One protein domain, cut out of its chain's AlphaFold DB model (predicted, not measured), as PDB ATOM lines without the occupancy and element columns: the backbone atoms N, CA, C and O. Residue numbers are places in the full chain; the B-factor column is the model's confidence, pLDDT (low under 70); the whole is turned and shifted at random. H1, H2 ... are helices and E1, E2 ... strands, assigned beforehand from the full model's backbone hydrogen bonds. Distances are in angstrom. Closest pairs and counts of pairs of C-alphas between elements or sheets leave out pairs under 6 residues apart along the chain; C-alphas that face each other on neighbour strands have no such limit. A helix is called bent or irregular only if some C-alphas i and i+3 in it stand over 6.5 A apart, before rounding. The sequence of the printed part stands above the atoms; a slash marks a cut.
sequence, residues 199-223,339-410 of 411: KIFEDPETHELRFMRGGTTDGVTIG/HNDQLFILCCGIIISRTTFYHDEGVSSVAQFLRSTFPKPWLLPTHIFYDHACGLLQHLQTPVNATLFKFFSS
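Overview. This is residues 199 to 223 and 339 to 410 of the 411 residues of an uncharacterized protein of Mycena chlorophos (UniProt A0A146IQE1). One long strand, E2, makes the spine of a strongly twisted sheet, with a hairpin partner E1 along its first part and the hairpin of E3 and E4 beside its last part. H1 packs on one face of the sheet, while H2 and H3 follow each other farther out beyond H1, off the sheet. The printed part has 97 residues with five named strands and three named helices, which along the chain are E1 to E4, then H1, then E5, then H2 and H3; the sheet is branched, with E1 and E2, E2 and E3, and E3 and E4 antiparallel neighbours and E2 and E5 parallel ones, and the class is mixed, helices and strands. It is only just compact, close to loose, with a radius of gyration of the C-alphas of 14.7 A and spans of 50 by 35 by 22 A.

Arrangement. E1, residues 199 to 202, and E2, residues 209 to 220, are an antiparallel hairpin, with N 199 and O 212 2.9 A apart, within hydrogen-bond range. E2 is also antiparallel to E3, residues 340 to 346, with N 218 and O 343 at 3.1 A. E3 and E4, residues 351 to 357, form a hairpin, with N 342 and O 355 at 2.8 A. H1, residues 363 to 373, is on the sheet at a height of 8.5 A; it lies over E3, and on the local plane runs slantwise to it at 51 degrees. E5, residues 383 to 385, is parallel to E2, with N 385 and O 215 at 2.8 A. H2, residues 389 to 397, touches H1 about perpendicular at 84 degrees, the closest C-alphas being those of Val 363 and Leu 392, 5.2 A apart. H3, residues 399 to 408, touches H2 only at the corner, where the C-alphas of Leu 396 and Phe 405 are closest at 5.1 A. H1 and H3 are near each other, with 9 pairs of C-alphas within 10 A. Every O i to N i+4 pair is within hydrogen-bond range in H1 and H2, and 4 of 6 are in H3.

Along the chain. E1 begins at C-alpha 199, (46.901, 65.450, 72.522). E2 is 36.3 A long, E3 18.6 A, E4 16.5 A and H1 15.1 A. H3, 14.1 A, ends at C-alpha 408, (43.059, 45.616, 71.470); it is irregular, with C-alphas 400 and 403 8.1 A apart.

Size, cuts and confidence. The two C-alphas farthest apart, those of His 207 and Gly 223, are 50.7 A apart. Residues 224 to 338 are not printed, and C-alphas 223 and 339 are 8.5 A apart across the cut. Of the links that are printed whole, none is long. The mean pLDDT of the printed part is 89.2, and no printed residue is under 70.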
ATOM      1  N   LYS A 199      47.165  64.381  73.499       90.56
ATOM      2  CA  LYS A 199      46.901  65.450  72.522       90.56
ATOM      3  C   LYS A 199      45.472  65.334  72.013       90.56
ATOM      4  O   LYS A 199      45.050  64.236  71.677       90.56
ATOM      5  N   ILE A 200      44.761  66.453  71.924       91.44
ATOM      6  CA  ILE A 200      43.477  66.552  71.221       91.44
ATOM      7  C   ILE A 200      43.736  67.364  69.958       91.44
ATOM      8  O   ILE A 200      44.419  68.386  70.025       91.44
ATOM      9  N   PHE A 201      43.227  66.901  68.827       90.88
ATOM     10  CA  PHE A 201      43.332  67.588  67.547       90.88
ATOM     11  C   PHE A 201      42.064  67.348  66.731       90.88
ATOM     12  O   PHE A 201      41.345  66.378  66.956       90.88
ATOM     13  N   GLU A 202      41.778  68.256  65.811       94.94
ATOM     14  CA  GLU A 202      40.669  68.122  64.876       94.94
ATOM     15  C   GLU A 202      41.134  67.319  63.660       94.94
ATOM     16  O   GLU A 202      42.221  67.569  63.128       94.94
ATOM     17  N   ASP A 203      40.347  66.324  63.261       88.88
ATOM     18  CA  ASP A 203      40.590  65.582  62.029       88.88
ATOM     19  C   ASP A 203      40.384  66.523  60.824       88.88
ATOM     20  O   ASP A 203      39.296  67.087  60.688       88.88
ATOM     21  N   PRO A 204      41.391  66.712  59.949       89.88
ATOM     22  CA  PRO A 204      41.280  67.634  58.820       89.88
ATOM     23  C   PRO A 204      40.186  67.273  57.808       89.88
ATOM     24  O   PRO A 204      39.747  68.147  57.067       89.88
ATOM     25  N   GLU A 205      39.785  66.001  57.733       92.00
ATOM     26  CA  GLU A 205      38.788  65.519  56.776       92.00
ATOM     27  C   GLU A 205      37.386  65.497  57.385       92.00
ATOM     28  O   GLU A 205      36.423  65.906  56.736       92.00
ATOM     29  N   THR A 206      37.253  65.017  58.626       90.75
ATOM     30  CA  THR A 206      35.934  64.841  59.260       90.75
ATOM     31  C   THR A 206      35.512  66.008  60.148       90.75
ATOM     32  O   THR A 206      34.350  66.057  60.549       90.75
ATOM     33  N   HIS A 207      36.421  66.940  60.461       90.19
ATOM     34  CA  HIS A 207      36.227  68.013  61.448       90.19
ATOM     35  C   HIS A 207      35.849  67.511  62.856       90.19
ATOM     36  O   HIS A 207      35.382  68.264  63.714       90.19
ATOM     37  N   GLU A 208      36.048  66.220  63.134       93.12
ATOM     38  CA  GLU A 208      35.775  65.635  64.442       93.12
ATOM     39  C   GLU A 208      36.981  65.791  65.369       93.12
ATOM     40  O   GLU A 208      38.135  65.626  64.969       93.12
ATOM     41  N   LEU A 209      36.717  66.046  66.651       90.50
ATOM     42  CA  LEU A 209      37.762  66.045  67.668       90.50
ATOM     43  C   LEU A 209      38.240  64.615  67.932       90.50
ATOM     44  O   LEU A 209      37.497  63.774  68.439       90.50
ATOM     45  N   ARG A 210      39.516  64.366  67.649       88.19
ATOM     46  CA  ARG A 210      40.223  63.127  67.970       88.19
ATOM     47  C   ARG A 210      41.232  63.366  69.077       88.19
ATOM     48  O   ARG A 210      41.670  64.487  69.333       88.19
ATOM     49  N   PHE A 211      41.616  62.290  69.752       88.88
ATOM     50  CA  PHE A 211      42.696  62.334  70.724       88.88
ATOM     51  C   PHE A 211      43.760  61.295  70.396       88.88
ATOM     52  O   PHE A 211      43.474  60.223  69.875       88.88
ATOM     53  N   MET A 212      45.001  61.613  70.746       89.38
ATOM     54  CA  MET A 212      46.126  60.697  70.725       89.38
ATOM     55  C   MET A 212      46.661  60.552  72.144       89.38
ATOM     56  O   MET A 212      46.997  61.527  72.819       89.38
ATOM     57  N   ARG A 213      46.774  59.298  72.569       91.31
ATOM     58  CA  ARG A 213      47.480  58.877  73.777       91.31
ATOM     59  C   ARG A 213      48.475  57.795  73.393       91.31
ATOM     60  O   ARG A 213      48.080  56.799  72.786       91.31
ATOM     61  N   GLY A 214      49.738  58.002  73.746       91.25
ATOM     62  CA  GLY A 214      50.837  57.103  73.409       91.25
ATOM     63  C   GLY A 214      51.581  56.594  74.640       91.25
ATOM     64  O   GLY A 214      51.589  57.233  75.697       91.25
ATOM     65  N   GLY A 215      52.228  55.444  74.494       94.19
ATOM     66  CA  GLY A 215      53.186  54.938  75.468       94.19
ATOM     67  C   GLY A 215      54.078  53.858  74.876       94.19
ATOM     68  O   GLY A 215      53.748  53.265  73.853       94.19
ATOM     69  N   THR A 216      55.210  53.621  75.518       95.06
ATOM     70  CA  THR A 216      56.217  52.644  75.108       95.06
ATOM     71  C   THR A 216      56.276  51.521  76.128       95.06
ATOM     72  O   THR A 216      56.221  51.773  77.334       95.06
ATOM     73  N   THR A 217      56.404  50.286  75.653       94.38
ATOM     74  CA  THR A 217      56.778  49.146  76.490       94.38
ATOM     75  C   THR A 217      58.226  48.773  76.209       94.38
ATOM     76  O   THR A 217      58.587  48.580  75.054       94.38
ATOM     77  N   ASP A 218      59.045  48.699  77.256       91.75
ATOM     78  CA  ASP A 218      60.477  48.397  77.138       91.75
ATOM     79  C   ASP A 218      60.997  47.651  78.373       91.75
ATOM     80  O   ASP A 218      60.451  47.773  79.478       91.75
ATOM     81  N   GLY A 219      62.044  46.859  78.171       90.94
ATOM     82  CA  GLY A 219      62.640  45.998  79.168       90.94
ATOM     83  C   GLY A 219      63.912  46.566  79.781       90.94
ATOM     84  O   GLY A 219      64.914  46.778  79.107       90.94
ATOM     85  N   VAL A 220      63.935  46.696  81.108       89.56
ATOM     86  CA  VAL A 220      65.165  47.013  81.843       89.56
ATOM     87  C   VAL A 220      65.745  45.734  82.426       89.56
ATOM     88  O   VAL A 220      65.106  45.054  83.231       89.56
ATOM     89  N   THR A 221      66.973  45.387  82.049       84.81
ATOM     90  CA  THR A 221      67.637  44.205  82.607       84.81
ATOM     91  C   THR A 221      67.921  44.405  84.095       84.81
ATOM     92  O   THR A 221      68.723  45.256  84.481       84.81
ATOM     93  N   ILE A 222      67.313  43.568  84.936       75.44
ATOM     94  CA  ILE A 222      67.648  43.471  86.357       75.44
ATOM     95  C   ILE A 222      68.459  42.198  86.569       75.44
ATOM     96  O   ILE A 222      68.018  41.099  86.245       75.44
ATOM     97  N   GLY A 223      69.661  42.339  87.127       76.38
ATOM     98  CA  GLY A 223      70.534  41.215  87.462       76.38
ATOM     99  C   GLY A 223      70.050  40.447  88.694       76.38
ATOM    100  O   GLY A 223      70.718  40.476  89.726       76.38
ATOM    101  N   HIS A 339      64.977  37.815  82.786       88.19
ATOM    102  CA  HIS A 339      65.182  38.415  81.472       88.19
ATOM    103  C   HIS A 339      65.237  39.942  81.598       88.19
ATOM    104  O   HIS A 339      66.266  40.576  81.354       88.19
ATOM    105  N   ASN A 340      64.147  40.525  82.085       91.56
ATOM    106  CA  ASN A 340      64.008  41.954  82.295       91.56
ATOM    107  C   ASN A 340      62.854  42.242  83.254       91.56
ATOM    108  O   ASN A 340      61.994  41.398  83.506       91.56
ATOM    109  N   ASP A 341      62.814  43.472  83.739       91.81
ATOM    110  CA  ASP A 341      61.568  44.073  84.174       91.81
ATOM    111  C   ASP A 341      60.985  44.878  83.021       91.81
ATOM    112  O   ASP A 341      61.594  45.841  82.554       91.81
ATOM    113  N   GLN A 342      59.806  44.468  82.564       94.06
ATOM    114  CA  GLN A 342      59.052  45.180  81.549       94.06
ATOM    115  C   GLN A 342      58.382  46.389  82.182       94.06
ATOM    116  O   GLN A 342      57.679  46.266  83.191       94.06
ATOM    117  N   LEU A 343      58.574  47.550  81.576       95.81
ATOM    118  CA  LEU A 343      57.953  48.805  81.965       95.81
ATOM    119  C   LEU A 343      56.947  49.232  80.905       95.81
ATOM    120  O   LEU A 343      57.180  49.035  79.718       95.81
ATOM    121  N   PHE A 344      55.868  49.884  81.336       96.69
ATOM    122  CA  PHE A 344      55.043  50.699  80.452       96.69
ATOM    123  C   PHE A 344      55.232  52.169  80.818       96.69
ATOM    124  O   PHE A 344      54.921  52.588  81.941       96.69
ATOM    125  N   ILE A 345      55.747  52.942  79.869       96.06
ATOM    126  CA  ILE A 345      56.200  54.318  80.049       96.06
ATOM    127  C   ILE A 345      55.381  55.215  79.125       96.06
ATOM    128  O   ILE A 345      55.319  54.991  77.920       96.06
ATOM    129  N   LEU A 346      54.731  56.235  79.671       95.38
ATOM    130  CA  LEU A 346      54.039  57.229  78.855       95.38
ATOM    131  C   LEU A 346      55.051  58.161  78.157       95.38
ATOM    132  O   LEU A 346      56.186  58.283  78.610       95.38
ATOM    133  N   CYS A 347      54.640  58.875  77.104       93.75
ATOM    134  CA  CYS A 347      55.521  59.755  76.308       93.75
ATOM    135  C   CYS A 347      56.317  60.802  77.119       93.75
ATOM    136  O   CYS A 347      57.390  61.226  76.713       93.75
ATOM    137  N   CYS A 348      55.812  61.187  78.288       94.56
ATOM    138  CA  CYS A 348      56.393  62.130  79.241       94.56
ATOM    139  C   CYS A 348      57.400  61.484  80.218       94.56
ATOM    140  O   CYS A 348      57.831  62.124  81.175       94.56
ATOM    141  N   GLY A 349      57.742  60.204  80.038       93.50
ATOM    142  CA  GLY A 349      58.688  59.468  80.886       93.50
ATOM    143  C   GLY A 349      58.084  58.882  82.169       93.50
ATOM    144  O   GLY A 349      58.792  58.264  82.964       93.50
ATOM    145  N   ILE A 350      56.776  59.038  82.390       95.25
ATOM    146  CA  ILE A 350      56.099  58.476  83.561       95.25
ATOM    147  C   ILE A 350      55.879  56.974  83.389       95.25
ATOM    148  O   ILE A 350      55.174  56.535  82.481       95.25
ATOM    149  N   ILE A 351      56.424  56.188  84.317       95.56
ATOM    150  CA  ILE A 351      56.202  54.741  84.397       95.56
ATOM    151  C   ILE A 351      54.850  54.480  85.069       95.56
ATOM    152  O   ILE A 351      54.666  54.789  86.251       95.56
ATOM    153  N   ILE A 352      53.913  53.873  84.338       95.81
ATOM    154  CA  ILE A 352      52.565  53.567  84.848       95.81
ATOM    155  C   ILE A 352      52.349  52.099  85.199       95.81
ATOM    156  O   ILE A 352      51.406  51.792  85.925       95.81
ATOM    157  N   SER A 353      53.228  51.206  84.746       96.06
ATOM    158  CA  SER A 353      53.182  49.787  85.092       96.06
ATOM    159  C   SER A 353      54.564  49.151  84.980       96.06
ATOM    160  O   SER A 353      55.408  49.619  84.213       96.06
ATOM    161  N   ARG A 354      54.810  48.110  85.780       94.62
ATOM    162  CA  ARG A 354      56.056  47.332  85.790       94.62
ATOM    163  C   ARG A 354      55.785  45.875  86.146       94.62
ATOM    164  O   ARG A 354      55.175  45.619  87.181       94.62
ATOM    165  N   THR A 355      56.323  44.931  85.381       92.75
ATOM    166  CA  THR A 355      56.281  43.494  85.700       92.75
ATOM    167  C   THR A 355      57.630  42.823  85.452       92.75
ATOM    168  O   THR A 355      58.399  43.287  84.621       92.75
ATOM    169  N   THR A 356      57.922  41.725  86.148       90.56
ATOM    170  CA  THR A 356      59.163  40.956  85.956       90.56
ATOM    171  C   THR A 356      58.941  39.811  84.977       90.56
ATOM    172  O   THR A 356      58.111  38.926  85.212       90.56
ATOM    173  N   PHE A 357      59.723  39.787  83.901       90.19
ATOM    174  CA  PHE A 357      59.803  38.681  82.958       90.19
ATOM    175  C   PHE A 357      60.989  37.787  83.318       90.19
ATOM    176  O   PHE A 357      62.148  38.199  83.371       90.19
ATOM    177  N   TYR A 358      60.689  36.526  83.623       85.25
ATOM    178  CA  TYR A 358      61.685  35.598  84.149       85.25
ATOM    179  C   TYR A 358      62.475  34.893  83.053       85.25
ATOM    180  O   TYR A 358      63.669  34.696  83.230       85.25
ATOM    181  N   HIS A 359      61.823  34.465  81.976       81.50
ATOM    182  CA  HIS A 359      62.442  33.594  80.980       81.50
ATOM    183  C   HIS A 359      62.682  34.318  79.658       81.50
ATOM    184  O   HIS A 359      63.815  34.342  79.184       81.50
ATOM    185  N   ASP A 360      61.638  34.940  79.117       80.44
ATOM    186  CA  ASP A 360      61.648  35.590  77.818       80.44
ATOM    187  C   ASP A 360      60.785  36.861  77.807       80.44
ATOM    188  O   ASP A 360      59.844  37.022  78.590       80.44
ATOM    189  N   GLU A 361      61.092  37.748  76.865       82.50
ATOM    190  CA  GLU A 361      60.203  38.823  76.412       82.50
ATOM    191  C   GLU A 361      59.346  38.315  75.240       82.50
ATOM    192  O   GLU A 361      59.346  38.835  74.127       82.50
ATOM    193  N   GLY A 362      58.641  37.206  75.475       84.81
ATOM    194  CA  GLY A 362      57.741  36.630  74.483       84.81
ATOM    195  C   GLY A 362      56.540  37.543  74.209       84.81
ATOM    196  O   GLY A 362      55.993  38.177  75.117       84.81
ATOM    197  N   VAL A 363      56.056  37.558  72.962       87.44
ATOM    198  CA  VAL A 363      54.878  38.349  72.543       87.44
ATOM    199  C   VAL A 363      53.626  38.057  73.380       87.44
ATOM    200  O   VAL A 363      52.836  38.960  73.649       87.44
ATOM    201  N   SER A 364      53.463  36.818  73.851       86.56
ATOM    202  CA  SER A 364      52.377  36.416  74.751       86.56
ATOM    203  C   SER A 364      52.500  37.059  76.139       86.56
ATOM    204  O   SER A 364      51.508  37.558  76.675       86.56
ATOM    205  N   SER A 365      53.711  37.101  76.703       89.50
ATOM    206  CA  SER A 365      54.012  37.744  77.987       89.50
ATOM    207  C   SER A 365      53.757  39.253  77.917       89.50
ATOM    208  O   SER A 365      53.130  39.811  78.821       89.50
ATOM    209  N   VAL A 366      54.152  39.907  76.815       91.56
ATOM    210  CA  VAL A 366      53.870  41.333  76.567       91.56
ATOM    211  C   VAL A 366      52.368  41.586  76.445       91.56
ATOM    212  O   VAL A 366      51.844  42.492  77.090       91.56
ATOM    213  N   ALA A 367      51.638  40.758  75.697       90.69
ATOM    214  CA  ALA A 367      50.190  40.907  75.573       90.69
ATOM    215  C   ALA A 367      49.470  40.751  76.928       90.69
ATOM    216  O   ALA A 367      48.550  41.514  77.243       90.69
ATOM    217  N   GLN A 368      49.914  39.808  77.768       90.75
ATOM    218  CA  GLN A 368      49.403  39.653  79.130       90.75
ATOM    219  C   GLN A 368      49.734  40.873  80.002       90.75
ATOM    220  O   GLN A 368      48.860  41.361  80.720       90.75
ATOM    221  N   PHE A 369      50.960  41.391  79.920       93.56
ATOM    222  CA  PHE A 369      51.376  42.593  80.640       93.56
ATOM    223  C   PHE A 369      50.539  43.819  80.259       93.56
ATOM    224  O   PHE A 369      50.061  44.539  81.141       93.56
ATOM    225  N   LEU A 370      50.291  44.031  78.965       94.31
ATOM    226  CA  LEU A 370      49.435  45.113  78.480       94.31
ATOM    227  C   LEU A 370      47.994  44.962  78.975       94.31
ATOM    228  O   LEU A 370      47.390  45.951  79.371       94.31
ATOM    229  N   ARG A 371      47.460  43.739  79.040       92.38
ATOM    230  CA  ARG A 371      46.123  43.474  79.599       92.38
ATOM    231  C   ARG A 371      46.046  43.729  81.108       92.38
ATOM    232  O   ARG A 371      45.021  44.191  81.602       92.38
ATOM    233  N   SER A 372      47.106  43.421  81.853       93.19
ATOM    234  CA  SER A 372      47.195  43.758  83.279       93.19
ATOM    235  C   SER A 372      47.301  45.267  83.495       93.19
ATOM    236  O   SER A 372      46.671  45.804  84.406       93.19
ATOM    237  N   THR A 373      48.061  45.947  82.633       95.31
ATOM    238  CA  THR A 373      48.243  47.402  82.656       95.31
ATOM    239  C   THR A 373      46.952  48.123  82.286       95.31
ATOM    240  O   THR A 373      46.540  49.022  83.004       95.31
ATOM    241  N   PHE A 374      46.270  47.686  81.228       94.69
ATOM    242  CA  PHE A 374      45.008  48.239  80.743       94.69
ATOM    243  C   PHE A 374      43.909  47.185  80.909       94.69
ATOM    244  O   PHE A 374      43.668  46.394  80.004       94.69
ATOM    245  N   PRO A 375      43.212  47.133  82.056       92.25
ATOM    246  CA  PRO A 375      42.218  46.087  82.315       92.25
ATOM    247  C   PRO A 375      40.923  46.255  81.510       92.25
ATOM    248  O   PRO A 375      40.075  45.359  81.502       92.25
ATOM    249  N   LYS A 376      40.728  47.420  80.884       91.38
ATOM    250  CA  LYS A 376      39.529  47.794  80.132       91.38
ATOM    251  C   LYS A 376      39.931  48.436  78.805       91.38
ATOM    252  O   LYS A 376      40.904  49.190  78.814       91.38
ATOM    253  N   PRO A 377      39.180  48.208  77.712       88.00
ATOM    254  CA  PRO A 377      39.549  48.742  76.410       88.00
ATOM    255  C   PRO A 377      39.731  50.251  76.374       88.00
ATOM    256  O   PRO A 377      40.772  50.712  75.952       88.00
ATOM    257  N   TRP A 378      38.802  51.023  76.939       86.56
ATOM    258  CA  TRP A 378      38.867  52.491  76.954       86.56
ATOM    259  C   TRP A 378      40.049  53.075  77.751       86.56
ATOM    260  O   TRP A 378      40.240  54.287  77.779       86.56
ATOM    261  N   LEU A 379      40.818  52.238  78.457       89.69
ATOM    262  CA  LEU A 379      42.060  52.651  79.112       89.69
ATOM    263  C   LEU A 379      43.277  52.482  78.200       89.69
ATOM    264  O   LEU A 379      44.323  53.053  78.524       89.69
ATOM    265  N   LEU A 380      43.152  51.714  77.111       91.19
ATOM    266  CA  LEU A 380      44.218  51.514  76.143       91.19
ATOM    267  C   LEU A 380      44.623  52.855  75.526       91.19
ATOM    268  O   LEU A 380      43.773  53.690  75.206       91.19
ATOM    269  N   PRO A 381      45.929  53.086  75.362       91.62
ATOM    270  CA  PRO A 381      46.401  54.181  74.544       91.62
ATOM    271  C   PRO A 381      46.095  53.877  73.075       91.62
ATOM    272  O   PRO A 381      46.161  52.730  72.641       91.62
ATOM    273  N   THR A 382      45.830  54.927  72.304       91.00
ATOM    274  CA  THR A 382      45.670  54.836  70.845       91.00
ATOM    275  C   THR A 382      46.915  54.275  70.150       91.00
ATOM    276  O   THR A 382      46.813  53.687  69.083       91.00
ATOM    277  N   HIS A 383      48.100  54.467  70.746       91.00
ATOM    278  CA  HIS A 383      49.376  54.037  70.185       91.00
ATOM    279  C   HIS A 383      50.241  53.378  71.264       91.00
ATOM    280  O   HIS A 383      50.432  53.934  72.351       91.00
ATOM    281  N   ILE A 384      50.791  52.205  70.949       93.19
ATOM    282  CA  ILE A 384      51.770  51.499  71.780       93.19
ATOM    283  C   ILE A 384      53.036  51.299  70.953       93.19
ATOM    284  O   ILE A 384      53.004  50.633  69.921       93.19
ATOM    285  N   PHE A 385      54.147  51.854  71.426       92.56
ATOM    286  CA  PHE A 385      55.464  51.640  70.842       92.56
ATOM    287  C   PHE A 385      56.114  50.408  71.478       92.56
ATOM    288  O   PHE A 385      56.175  50.285  72.704       92.56
ATOM    289  N   TYR A 386      56.569  49.489  70.633       92.38
ATOM    290  CA  TYR A 386      57.221  48.240  71.012       92.38
ATOM    291  C   TYR A 386      58.153  47.810  69.875       92.38
ATOM    292  O   TYR A 386      57.775  47.906  68.707       92.38
ATOM    293  N   ASP A 387      59.357  47.348  70.196       87.62
ATOM    294  CA  ASP A 387      60.375  46.965  69.211       87.62
ATOM    295  C   ASP A 387      59.930  45.778  68.336       87.62
ATOM    296  O   ASP A 387      60.156  45.770  67.126       87.62
ATOM    297  N   HIS A 388      59.197  44.824  68.912       87.31
ATOM    298  CA  HIS A 388      58.641  43.660  68.225       87.31
ATOM    299  C   HIS A 388      57.126  43.799  67.957       87.31
ATOM    300  O   HIS A 388      56.352  42.836  68.050       87.31
ATOM    301  N   ALA A 389      56.679  45.013  67.606       87.62
ATOM    302  CA  ALA A 389      55.270  45.338  67.355       87.62
ATOM    303  C   ALA A 389      54.613  44.464  66.272       87.62
ATOM    304  O   ALA A 389      53.499  43.982  66.472       87.62
ATOM    305  N   CYS A 390      55.296  44.201  65.151       88.94
ATOM    306  CA  CYS A 390      54.740  43.378  64.069       88.94
ATOM    307  C   CYS A 390      54.436  41.948  64.530       88.94
ATOM    308  O   CYS A 390      53.365  41.417  64.241       88.94
ATOM    309  N   GLY A 391      55.346  41.333  65.292       88.25
ATOM    310  CA  GLY A 391      55.120  39.990  65.814       88.25
ATOM    311  C   GLY A 391      54.065  39.954  66.921       88.25
ATOM    312  O   GLY A 391      53.322  38.980  67.021       88.25
ATOM    313  N   LEU A 392      53.937  41.025  67.714       87.44
ATOM    314  CA  LEU A 392      52.818  41.171  68.647       87.44
ATOM    315  C   LEU A 392      51.481  41.235  67.894       87.44
ATOM    316  O   LEU A 392      50.555  40.510  68.244       87.44
ATOM    317  N   LEU A 393      51.387  42.039  66.832       87.06
ATOM    318  CA  LEU A 393      50.177  42.141  66.014       87.06
ATOM    319  C   LEU A 393      49.800  40.790  65.390       87.06
ATOM    320  O   LEU A 393      48.651  40.367  65.501       87.06
ATOM    321  N   GLN A 394      50.773  40.080  64.815       88.94
ATOM    322  CA  GLN A 394      50.566  38.741  64.259       88.94
ATOM    323  C   GLN A 394      50.060  37.751  65.323       88.94
ATOM    324  O   GLN A 394      49.124  36.982  65.081       88.94
ATOM    325  N   HIS A 395      50.639  37.788  66.527       86.94
ATOM    326  CA  HIS A 395      50.188  36.967  67.648       86.94
ATOM    327  C   HIS A 395      48.737  37.282  68.031       86.94
ATOM    328  O   HIS A 395      47.942  36.364  68.239       86.94
ATOM    329  N   LEU A 396      48.365  38.564  68.083       87.12
ATOM    330  CA  LEU A 396      47.002  38.988  68.399       87.12
ATOM    331  C   LEU A 396      46.002  38.548  67.322       87.12
ATOM    332  O   LEU A 396      44.937  38.054  67.668       87.12
ATOM    333  N   GLN A 397      46.352  38.650  66.039       87.62
ATOM    334  CA  GLN A 397      45.485  38.276  64.911       87.62
ATOM    335  C   GLN A 397      45.253  36.763  64.764       87.62
ATOM    336  O   GLN A 397      44.394  36.336  63.992       87.62
ATOM    337  N   THR A 398      45.996  35.931  65.496       86.56
ATOM    338  CA  THR A 398      45.821  34.476  65.458       86.56
ATOM    339  C   THR A 398      44.421  34.087  65.973       86.56
ATOM    340  O   THR A 398      44.014  34.588  67.022       86.56
ATOM    341  N   PRO A 399      43.690  33.151  65.329       78.88
ATOM    342  CA  PRO A 399      42.312  32.803  65.711       78.88
ATOM    343  C   PRO A 399      42.134  32.401  67.183       78.88
ATOM    344  O   PRO A 399      41.130  32.738  67.807       78.88
ATOM    345  N   VAL A 400      43.139  31.736  67.763       81.62
ATOM    346  CA  VAL A 400      43.172  31.334  69.183       81.62
ATOM    347  C   VAL A 400      43.092  32.544  70.128       81.62
ATOM    348  O   VAL A 400      42.577  32.439  71.239       81.62
ATOM    349  N   ASN A 401      43.533  33.715  69.669       82.25
ATOM    350  CA  ASN A 401      43.585  34.959  70.424       82.25
ATOM    351  C   ASN A 401      42.453  35.937  70.074       82.25
ATOM    352  O   ASN A 401      42.518  37.098  70.471       82.25
ATOM    353  N   ALA A 402      41.381  35.497  69.405       77.94
ATOM    354  CA  ALA A 402      40.296  36.376  68.948       77.94
ATOM    355  C   ALA A 402      39.707  37.283  70.051       77.94
ATOM    356  O   ALA A 402      39.401  38.449  69.805       77.94
ATOM    357  N   THR A 403      39.580  36.791  71.288       80.50
ATOM    358  CA  THR A 403      39.120  37.600  72.435       80.50
ATOM    359  C   THR A 403      40.113  38.702  72.806       80.50
ATOM    360  O   THR A 403      39.714  39.804  73.179       80.50
ATOM    361  N   LEU A 404      41.410  38.408  72.718       80.75
ATOM    362  CA  LEU A 404      42.480  39.359  72.996       80.75
ATOM    363  C   LEU A 404      42.593  40.386  71.863       80.75
ATOM    364  O   LEU A 404      42.708  41.575  72.132       80.75
ATOM    365  N   PHE A 405      42.446  39.952  70.613       82.94
ATOM    366  CA  PHE A 405      42.384  40.838  69.454       82.94
ATOM    367  C   PHE A 405      41.229  41.838  69.542       82.94
ATOM    368  O   PHE A 405      41.447  43.039  69.404       82.94
ATOM    369  N   LYS A 406      40.012  41.365  69.852       82.31
ATOM    370  CA  LYS A 406      38.839  42.234  70.056       82.31
ATOM    371  C   LYS A 406      39.083  43.281  71.139       82.31
ATOM    372  O   LYS A 406      38.667  44.420  70.987       82.31
ATOM    373  N   PHE A 407      39.775  42.901  72.214       84.56
ATOM    374  CA  PHE A 407      40.150  43.828  73.276       84.56
ATOM    375  C   PHE A 407      41.072  44.946  72.759       84.56
ATOM    376  O   PHE A 407      40.789  46.113  73.007       84.56
ATOM    377  N   PHE A 408      42.121  44.617  72.001       82.88
ATOM    378  CA  PHE A 408      43.059  45.616  71.470       82.88
ATOM    379  C   PHE A 408      42.534  46.415  70.268       82.88
ATOM    380  O   PHE A 408      43.102  47.451  69.961       82.88
ATOM    381  N   SER A 409      41.457  45.965  69.620       80.06
ATOM    382  CA  SER A 409      40.872  46.618  68.433       80.06
ATOM    383  C   SER A 409      39.649  47.489  68.752       80.06
ATOM    384  O   SER A 409      38.881  47.817  67.854       80.06
ATOM    385  N   SER A 410      39.388  47.765  70.034       72.56
ATOM    386  CA  SER A 410      38.167  48.460  70.486       72.56
ATOM    387  C   SER A 410      38.382  49.924  70.887       72.56
ATOM    388  O   SER A 410      37.464  50.554  71.412       72.56
TER     389      SER A 410